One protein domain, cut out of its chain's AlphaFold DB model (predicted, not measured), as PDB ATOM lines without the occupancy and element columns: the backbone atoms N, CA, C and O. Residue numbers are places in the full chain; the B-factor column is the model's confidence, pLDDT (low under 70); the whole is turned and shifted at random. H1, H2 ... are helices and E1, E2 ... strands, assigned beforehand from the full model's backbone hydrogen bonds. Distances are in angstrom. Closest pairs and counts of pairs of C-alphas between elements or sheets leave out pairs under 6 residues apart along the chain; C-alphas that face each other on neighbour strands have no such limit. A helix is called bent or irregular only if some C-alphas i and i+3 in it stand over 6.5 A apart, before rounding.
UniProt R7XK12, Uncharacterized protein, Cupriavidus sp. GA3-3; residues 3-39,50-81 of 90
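This is residues 3 to 39 and 50 to 81 of the 90 residues of an uncharacterized protein of Cupriavidus sp. GA3-3 (UniProt R7XK12). A two-stranded antiparallel ribbon, E1 and E2, stands in the middle, with the small helices H2 and then H1 toward one end of the longest axis and the longer helix H3 at the other end. A loop, residues 54 to 66, folds back so that residues 64 to 65 pair in parallel with residues 52 to 53 of E2. The 69 printed residues hold three named helices and two named strands, in the order H1, H2, E1, E2, H3, a mixed class. The whole is compact, with a radius of gyration of the C-alphas of 11.9 A, and rounded, spanning 33 by 25 by 24 A.

H1, residues 9 to 16, and H2, residues 25 to 29, only just touch, with 3 pairs of C-alphas within 8 A; the closest are those of Ala 15 and Gly 25, 5.5 A apart. E1, residues 32 to 36, and E2, residues 50 to 53, are antiparallel neighbours at 154 degrees; N 34 and O 52 are 2.9 A apart and N 52 and O 34 2.8 A, both within hydrogen-bond range. The closest C-alphas of E2 and H3, residues 67 to 80, are those of His 53 and Met 70, 6.4 A apart. H2 and H3 are near each other, while H1 and H3 are apart. Every O i to N i+4 pair is within hydrogen-bond range in H2, against 3 of 4 in H1 and 8 of 10 in H3.

H1 begins at C-alpha 9, (218.147, 178.539, 166.579), and is 11.4 A long; H2 is 5.8 A, E1 13.3 A and E2 9.5 A. H3, 21.1 A long, ends at C-alpha 80, (232.435, 171.089, 192.896), and is only just irregular: C-alphas 68 and 71 are 6.6 A apart.

The C-alphas farthest apart, of Val 17 and Tyr 80, are 35.3 A apart. Residues 40 to 49 are not printed; C-alphas 39 and 50 are 12.1 A apart across this cut. The link from E2 to H3 is long. No printed residue is under 70 in pLDDT.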
ATOM      1  N   ARG A   3     226.249 175.671 177.148       95.50
ATOM      2  CA  ARG A   3     225.719 174.431 176.576       95.50
ATOM      3  C   ARG A   3     225.249 174.663 175.152       95.50
ATOM      4  O   ARG A   3     224.586 175.660 174.876       95.50
ATOM      5  N   TRP A   4     225.543 173.721 174.262       95.56
ATOM      6  CA  TRP A   4     225.045 173.739 172.886       95.56
ATOM      7  C   TRP A   4     223.516 173.738 172.837       95.56
ATOM      8  O   TRP A   4     222.914 174.467 172.047       95.56
ATOM      9  N   ASP A   5     222.882 172.936 173.689       95.19
ATOM     10  CA  ASP A   5     221.437 172.735 173.633       95.19
ATOM     11  C   ASP A   5     220.660 174.004 174.000       95.19
ATOM     12  O   ASP A   5     219.638 174.277 173.367       95.19
ATOM     13  N   ASP A   6     221.245 174.840 174.866       96.56
ATOM     14  CA  ASP A   6     220.716 176.140 175.300       96.56
ATOM     15  C   ASP A   6     220.913 177.254 174.250       96.56
ATOM     16  O   ASP A   6     220.404 178.367 174.407       96.56
ATOM     17  N   THR A   7     221.645 176.994 173.159       95.44
ATOM     18  CA  THR A   7     221.864 177.999 172.108       95.44
ATOM     19  C   THR A   7     220.610 178.243 171.266       95.44
ATOM     20  O   THR A   7     219.824 177.339 170.972       95.44
ATOM     21  N   SER A   8     220.435 179.493 170.823       96.88
ATOM     22  CA  SER A   8     219.310 179.873 169.965       96.88
ATOM     23  C   SER A   8     219.368 179.182 168.602       96.88
ATOM     24  O   SER A   8     220.433 178.826 168.098       96.88
ATOM     25  N   PHE A   9     218.218 179.075 167.939       96.38
ATOM     26  CA  PHE A   9     218.147 178.539 166.579       96.38
ATOM     27  C   PHE A   9     219.072 179.283 165.597       96.38
ATOM     28  O   PHE A   9     219.750 178.657 164.786       96.38
ATOM     29  N   VAL A  10     219.173 180.613 165.718       96.75
ATOM     30  CA  VAL A  10     220.089 181.430 164.903       96.75
ATOM     31  C   VAL A  10     221.548 181.049 165.159       96.75
ATOM     32  O   VAL A  10     222.314 180.899 164.210       96.75
ATOM     33  N   ALA A  11     221.943 180.848 166.419       96.06
ATOM     34  CA  ALA A  11     223.296 180.412 166.755       96.06
ATOM     35  C   ALA A  11     223.601 179.015 166.189       96.06
ATOM     36  O   ALA A  11     224.683 178.805 165.638       96.06
ATOM     37  N   LYS A  12     222.629 178.093 166.244       96.69
ATOM     38  CA  LYS A  12     222.757 176.754 165.648       96.69
ATOM     39  C   LYS A  12     222.909 176.815 164.122       96.69
ATOM     40  O   LYS A  12     223.733 176.093 163.569       96.69
ATOM     41  N   LEU A  13     222.197 177.717 163.440       97.00
ATOM     42  CA  LEU A  13     222.379 177.954 162.001       97.00
ATOM     43  C   LEU A  13     223.752 178.559 161.673       97.00
ATOM     44  O   LEU A  13     224.409 178.124 160.728       97.00
ATOM     45  N   LEU A  14     224.217 179.535 162.458       97.12
ATOM     46  CA  LEU A  14     225.545 180.134 162.275       97.12
ATOM     47  C   LEU A  14     226.675 179.112 162.462       97.12
ATOM     48  O   LEU A  14     227.692 179.200 161.770       97.12
ATOM     49  N   ALA A  15     226.488 178.117 163.330       95.56
ATOM     50  CA  ALA A  15     227.467 177.057 163.548       95.56
ATOM     51  C   ALA A  15     227.797 176.280 162.264       95.56
ATOM     52  O   ALA A  15     228.960 175.930 162.059       95.56
ATOM     53  N   ILE A  16     226.818 176.075 161.371       95.50
ATOM     54  CA  ILE A  16     226.998 175.369 160.086       95.50
ATOM     55  C   ILE A  16     228.018 176.094 159.198       95.50
ATOM     56  O   ILE A  16     228.830 175.462 158.527       95.50
ATOM     57  N   VAL A  17     228.035 177.427 159.247       95.50
ATOM     58  CA  VAL A  17     229.001 178.271 158.526       95.50
ATOM     59  C   VAL A  17     230.202 178.662 159.395       95.50
ATOM     60  O   VAL A  17     230.850 179.678 159.144       95.50
ATOM     61  N   LYS A  18     230.510 177.852 160.420       92.56
ATOM     62  CA  LYS A  18     231.635 178.033 161.357       92.56
ATOM     63  C   LYS A  18     231.626 179.385 162.079       92.56
ATOM     64  O   LYS A  18     232.677 179.968 162.339       92.56
ATOM     65  N   ARG A  19     230.438 179.896 162.403       92.81
ATOM     66  CA  ARG A  19     230.234 181.142 163.154       92.81
ATOM     67  C   ARG A  19     229.444 180.893 164.436       92.81
ATOM     68  O   ARG A  19     228.888 179.822 164.646       92.81
ATOM     69  N   GLY A  20     229.366 181.925 165.272       91.69
ATOM     70  CA  GLY A  20     228.648 181.871 166.539       91.69
ATOM     71  C   GLY A  20     229.469 181.222 167.656       91.69
ATOM     72  O   GLY A  20     230.679 181.045 167.509       91.69
ATOM     73  N   PRO A  21     228.825 180.897 168.788       90.25
ATOM     74  CA  PRO A  21     229.529 180.439 169.979       90.25
ATOM     75  C   PRO A  21     230.178 179.066 169.777       90.25
ATOM     76  O   PRO A  21     231.314 178.894 170.191       90.25
ATOM     77  N   PHE A  22     229.520 178.125 169.096       93.38
ATOM     78  CA  PHE A  22     230.025 176.766 168.858       93.38
ATOM     79  C   PHE A  22     230.240 176.543 167.349       93.38
ATOM     80  O   PHE A  22     229.365 175.985 166.682       93.38
ATOM     81  N   PRO A  23     231.351 177.011 166.754       93.19
ATOM     82  CA  PRO A  23     231.548 176.929 165.311       93.19
ATOM     83  C   PRO A  23     231.767 175.478 164.862       93.19
ATOM     84  O   PRO A  23     232.735 174.836 165.249       93.19
ATOM     85  N   SER A  24     230.920 174.969 163.965       93.44
ATOM     86  CA  SER A  24     230.791 173.535 163.620       93.44
ATOM     87  C   SER A  24     230.090 172.667 164.679       93.44
ATOM     88  O   SER A  24     230.072 171.444 164.552       93.44
ATOM     89  N   GLY A  25     229.465 173.282 165.689       94.44
ATOM     90  CA  GLY A  25     228.568 172.615 166.634       94.44
ATOM     91  C   GLY A  25     229.223 171.486 167.446       94.44
ATOM     92  O   GLY A  25     230.443 171.493 167.646       94.44
ATOM     93  N   PRO A  26     228.429 170.492 167.894       95.12
ATOM     94  CA  PRO A  26     228.903 169.408 168.756       95.12
ATOM     95  C   PRO A  26     230.006 168.538 168.157       95.12
ATOM     96  O   PRO A  26     230.804 167.976 168.900       95.12
ATOM     97  N   ILE A  27     230.100 168.466 166.824       94.00
ATOM     98  CA  ILE A  27     231.161 167.715 166.142       94.00
ATOM     99  C   ILE A  27     232.551 168.208 166.558       94.00
ATOM    100  O   ILE A  27     233.426 167.380 166.801       94.00
ATOM    101  N   ALA A  28     232.743 169.527 166.663       93.00
ATOM    102  CA  ALA A  28     234.048 170.127 166.950       93.00
ATOM    103  C   ALA A  28     234.163 170.723 168.360       93.00
ATOM    104  O   ALA A  28     235.273 170.893 168.846       93.00
ATOM    105  N   TRP A  29     233.040 171.071 168.999       94.25
ATOM    106  CA  TRP A  29     233.035 171.767 170.297       94.25
ATOM    107  C   TRP A  29     232.226 171.058 171.386       94.25
ATOM    108  O   TRP A  29     232.160 171.541 172.517       94.25
ATOM    109  N   GLY A  30     231.622 169.910 171.072       94.56
ATOM    110  CA  GLY A  30     230.819 169.138 172.016       94.56
ATOM    111  C   GLY A  30     229.546 169.859 172.470       94.56
ATOM    112  O   GLY A  30     229.132 170.876 171.909       94.56
ATOM    113  N   HIS A  31     228.908 169.301 173.499       95.56
ATOM    114  CA  HIS A  31     227.689 169.867 174.086       95.56
ATOM    115  C   HIS A  31     227.968 170.902 175.176       95.56
ATOM    116  O   HIS A  31     227.072 171.667 175.527       95.56
ATOM    117  N   HIS A  32     229.197 170.951 175.691       95.12
ATOM    118  CA  HIS A  32     229.573 171.744 176.850       95.12
ATOM    119  C   HIS A  32     230.862 172.519 176.601       95.12
ATOM    120  O   HIS A  32     231.808 171.994 176.011       95.12
ATOM    121  N   ARG A  33     230.913 173.752 177.113       94.56
ATOM    122  CA  ARG A  33     232.114 174.589 177.108       94.56
ATOM    123  C   ARG A  33     232.296 175.324 178.430       94.56
ATOM    124  O   ARG A  33     231.364 175.940 178.955       94.56
ATOM    125  N   VAL A  34     233.522 175.311 178.939       95.25
ATOM    126  CA  VAL A  34     233.936 176.080 180.116       95.25
ATOM    127  C   VAL A  34     235.002 177.080 179.688       95.25
ATOM    128  O   VAL A  34     236.015 176.696 179.115       95.25
ATOM    129  N   TRP A  35     234.756 178.367 179.919       95.06
ATOM    130  CA  TRP A  35     235.722 179.423 179.621       95.06
ATOM    131  C   TRP A  35     236.859 179.419 180.640       95.06
ATOM    132  O   TRP A  35     236.639 179.131 181.815       95.06
ATOM    133  N   LEU A  36     238.064 179.726 180.168       94.25
ATOM    134  CA  LEU A  36     239.261 179.851 180.985       94.25
ATOM    135  C   LEU A  36     239.665 181.317 181.059       94.25
ATOM    136  O   LEU A  36     239.785 181.992 180.033       94.25
ATOM    137  N   GLU A  37     239.944 181.771 182.272       94.44
ATOM    138  CA  GLU A  37     240.558 183.067 182.518       94.44
ATOM    139  C   GLU A  37     242.038 182.860 182.858       94.44
ATOM    140  O   GLU A  37     242.361 182.023 183.704       94.44
ATOM    141  N   PRO A  38     242.967 183.562 182.184       94.00
ATOM    142  CA  PRO A  38     244.372 183.488 182.545       94.00
ATOM    143  C   PRO A  38     244.576 184.107 183.930       94.00
ATOM    144  O   PRO A  38     244.131 185.227 184.187       94.00
ATOM    145  N   LEU A  39     245.293 183.400 184.803       94.12
ATOM    146  CA  LEU A  39     245.683 183.947 186.097       94.12
ATOM    147  C   LEU A  39     246.600 185.173 185.914       94.12
ATOM    148  O   LEU A  39     247.283 185.303 184.888       94.12
ATOM    149  N   PHE A  50     240.252 181.382 175.628       94.31
ATOM    150  CA  PHE A  50     240.548 179.976 175.870       94.31
ATOM    151  C   PHE A  50     239.370 179.284 176.540       94.31
ATOM    152  O   PHE A  50     238.685 179.863 177.380       94.31
ATOM    153  N   SER A  51     239.149 178.024 176.192       95.00
ATOM    154  CA  SER A  51     238.118 177.213 176.822       95.00
ATOM    155  C   SER A  51     238.545 175.757 176.930       95.00
ATOM    156  O   SER A  51     239.432 175.304 176.204       95.00
ATOM    157  N   ILE A  52     237.894 175.043 177.841       95.75
ATOM    158  CA  ILE A  52     237.814 173.590 177.839       95.75
ATOM    159  C   ILE A  52     236.527 173.226 177.101       95.75
ATOM    160  O   ILE A  52     235.447 173.726 177.443       95.75
ATOM    161  N   HIS A  53     236.637 172.391 176.077       96.19
ATOM    162  CA  HIS A  53     235.500 171.921 175.295       96.19
ATOM    163  C   HIS A  53     235.624 170.431 174.987       96.19
ATOM    164  O   HIS A  53     236.657 169.811 175.230       96.19
ATOM    165  N   GLY A  54     234.541 169.864 174.465       95.25
ATOM    166  CA  GLY A  54     234.534 168.508 173.931       95.25
ATOM    167  C   GLY A  54     234.465 168.505 172.414       95.25
ATOM    168  O   GLY A  54     234.696 169.512 171.749       95.25
ATOM    169  N   GLY A  55     234.047 167.379 171.864       93.75
ATOM    170  CA  GLY A  55     233.912 167.210 170.427       93.75
ATOM    171  C   GLY A  55     233.949 165.739 170.071       93.75
ATOM    172  O   GLY A  55     234.471 164.914 170.821       93.75
ATOM    173  N   TRP A  56     233.373 165.393 168.929       92.81
ATOM    174  CA  TRP A  56     233.488 164.035 168.395       92.81
ATOM    175  C   TRP A  56     234.794 163.843 167.634       92.81
ATOM    176  O   TRP A  56     235.309 162.730 167.560       92.81
ATOM    177  N   VAL A  57     235.321 164.925 167.060       91.19
ATOM    178  CA  VAL A  57     236.556 164.917 166.282       91.19
ATOM    179  C   VAL A  57     237.624 165.696 167.048       91.19
ATOM    180  O   VAL A  57     237.385 166.870 167.331       91.19
ATOM    181  N   PRO A  58     238.791 165.088 167.339       90.19
ATOM    182  CA  PRO A  58     239.888 165.784 167.995       90.19
ATOM    183  C   PRO A  58     240.343 167.014 167.209       90.19
ATOM    184  O   PRO A  58     240.590 166.942 166.000       90.19
ATOM    185  N   GLY A  59     240.514 168.130 167.905       85.44
ATOM    186  CA  GLY A  59     241.064 169.350 167.341       85.44
ATOM    187  C   GLY A  59     240.833 170.546 168.248       85.44
ATOM    188  O   GLY A  59     239.716 170.817 168.676       85.44
ATOM    189  N   SER A  60     241.885 171.332 168.476       71.25
ATOM    190  CA  SER A  60     241.767 172.578 169.220       71.25
ATOM    191  C   SER A  60     242.454 173.719 168.478       71.25
ATOM    192  O   SER A  60     243.581 173.604 167.998       71.25
ATOM    193  N   ILE A  61     241.795 174.879 168.396       84.06
ATOM    194  CA  ILE A  61     242.395 176.127 167.878       84.06
ATOM    195  C   ILE A  61     243.231 176.766 169.012       84.06
ATOM    196  O   ILE A  61     243.163 177.959 169.302       84.06
ATOM    197  N   GLY A  62     243.975 175.920 169.734       85.12
ATOM    198  CA  GLY A  62     244.701 176.212 170.968       85.12
ATOM    199  C   GLY A  62     243.839 176.346 172.228       85.12
ATOM    200  O   GLY A  62     244.283 176.997 173.165       85.12
ATOM    201  N   CYS A  63     242.637 175.766 172.234       92.31
ATOM    202  CA  CYS A  63     241.863 175.466 173.445       92.31
ATOM    203  C   CYS A  63     242.260 174.089 174.018       92.31
ATOM    204  O   CYS A  63     243.109 173.399 173.446       92.31
ATOM    205  N   ILE A  64     241.650 173.685 175.131       93.56
ATOM    206  CA  ILE A  64     241.800 172.337 175.687       93.56
ATOM    207  C   ILE A  64     240.619 171.499 175.201       93.56
ATOM    208  O   ILE A  64     239.481 171.733 175.602       93.56
ATOM    209  N   ASP A  65     240.900 170.548 174.315       95.00
ATOM    210  CA  ASP A  65     239.908 169.622 173.776       95.00
ATOM    211  C   ASP A  65     239.945 168.310 174.563       95.00
ATOM    212  O   ASP A  65     240.952 167.599 174.581       95.00
ATOM    213  N   MET A  66     238.842 168.010 175.241       95.31
ATOM    214  CA  MET A  66     238.649 166.782 176.005       95.31
ATOM    215  C   MET A  66     237.900 165.710 175.213       95.31
ATOM    216  O   MET A  66     237.750 164.592 175.706       95.31
ATOM    217  N   THR A  67     237.446 165.998 173.992       94.69
ATOM    218  CA  THR A  67     236.647 165.101 173.146       94.69
ATOM    219  C   THR A  67     235.476 164.466 173.916       94.69
ATOM    220  O   THR A  67     234.605 165.189 174.408       94.69
ATOM    221  N   SER A  68     235.463 163.138 174.075       92.88
ATOM    222  CA  SER A  68     234.457 162.376 174.825       92.88
ATOM    223  C   SER A  68     234.607 162.469 176.347       92.88
ATOM    224  O   SER A  68     233.643 162.226 177.068       92.88
ATOM    225  N   SER A  69     235.775 162.866 176.861       95.62
ATOM    226  CA  SER A  69     236.003 163.043 178.304       95.62
ATOM    227  C   SER A  69     235.336 164.301 178.864       95.62
ATOM    228  O   SER A  69     235.275 164.470 180.083       95.62
ATOM    229  N   MET A  70     234.835 165.186 177.994       95.69
ATOM    230  CA  MET A  70     234.209 166.440 178.407       95.69
ATOM    231  C   MET A  70     232.973 166.208 179.280       95.69
ATOM    232  O   MET A  70     232.790 166.913 180.266       95.69
ATOM    233  N   ASP A  71     232.146 165.208 178.974       92.06
ATOM    234  CA  ASP A  71     230.909 164.977 179.731       92.06
ATOM    235  C   ASP A  71     231.193 164.508 181.166       92.06
ATOM    236  O   ASP A  71     230.577 165.004 182.112       92.06
ATOM    237  N   SER A  72     232.191 163.637 181.350       94.50
ATOM    238  CA  SER A  72     232.664 163.241 182.684       94.50
ATOM    239  C   SER A  72     233.247 164.430 183.447       94.50
ATOM    240  O   SER A  72     232.922 164.633 184.616       94.50
ATOM    241  N   PHE A  73     234.064 165.256 182.782       94.31
ATOM    242  CA  PHE A  73     234.616 166.471 183.383       94.31
ATOM    243  C   PHE A  73     233.520 167.437 183.839       94.31
ATOM    244  O   PHE A  73     233.616 167.985 184.931       94.31
ATOM    245  N   ILE A  74     232.460 167.623 183.048       94.00
ATOM    246  CA  ILE A  74     231.341 168.488 183.432       94.00
ATOM    247  C   ILE A  74     230.609 167.968 184.668       94.00
ATOM    248  O   ILE A  74     230.208 168.780 185.502       94.00
ATOM    249  N   GLY A  75     230.465 166.649 184.816       93.06
ATOM    250  CA  GLY A  75     229.913 166.045 186.031       93.06
ATOM    251  C   GLY A  75     230.683 166.474 187.281       93.06
ATOM    252  O   GLY A  75     230.090 167.008 188.218       93.06
ATOM    253  N   GLU A  76     232.008 166.339 187.248       92.06
ATOM    254  CA  GLU A  76     232.895 166.782 188.332       92.06
ATOM    255  C   GLU A  76     232.858 168.307 188.513       92.06
ATOM    256  O   GLU A  76     232.726 168.815 189.626       92.06
ATOM    257  N   PHE A  77     232.915 169.059 187.413       92.25
ATOM    258  CA  PHE A  77     232.933 170.521 187.432       92.25
ATOM    259  C   PHE A  77     231.681 171.099 188.096       92.25
ATOM    260  O   PHE A  77     231.768 172.001 188.932       92.25
ATOM    261  N   ILE A  78     230.512 170.544 187.770       91.94
ATOM    262  CA  ILE A  78     229.241 170.915 188.396       91.94
ATOM    263  C   ILE A  78     229.194 170.444 189.851       91.94
ATOM    264  O   ILE A  78     228.699 171.189 190.693       91.94
ATOM    265  N   TYR A  79     229.708 169.252 190.160       92.62
ATOM    266  CA  TYR A  79     229.729 168.724 191.526       92.62
ATOM    267  C   TYR A  79     230.500 169.637 192.491       92.62
ATOM    268  O   TYR A  79     230.015 169.924 193.586       92.62
ATOM    269  N   TYR A  80     231.661 170.151 192.076       91.25
ATOM    270  CA  TYR A  80     232.435 171.089 192.896       91.25
ATOM    271  C   TYR A  80     231.843 172.504 192.934       91.25
ATOM    272  O   TYR A  80     232.116 173.233 193.889       91.25
ATOM    273  N   ALA A  81     231.050 172.888 191.925       89.62
ATOM    274  CA  ALA A  81     230.291 174.142 191.849       89.62
ATOM    275  C   ALA A  81     231.105 175.414 192.178       89.62
ATOM    276  O   ALA A  81     230.579 176.368 192.756       89.62
TER     277      ALA A  81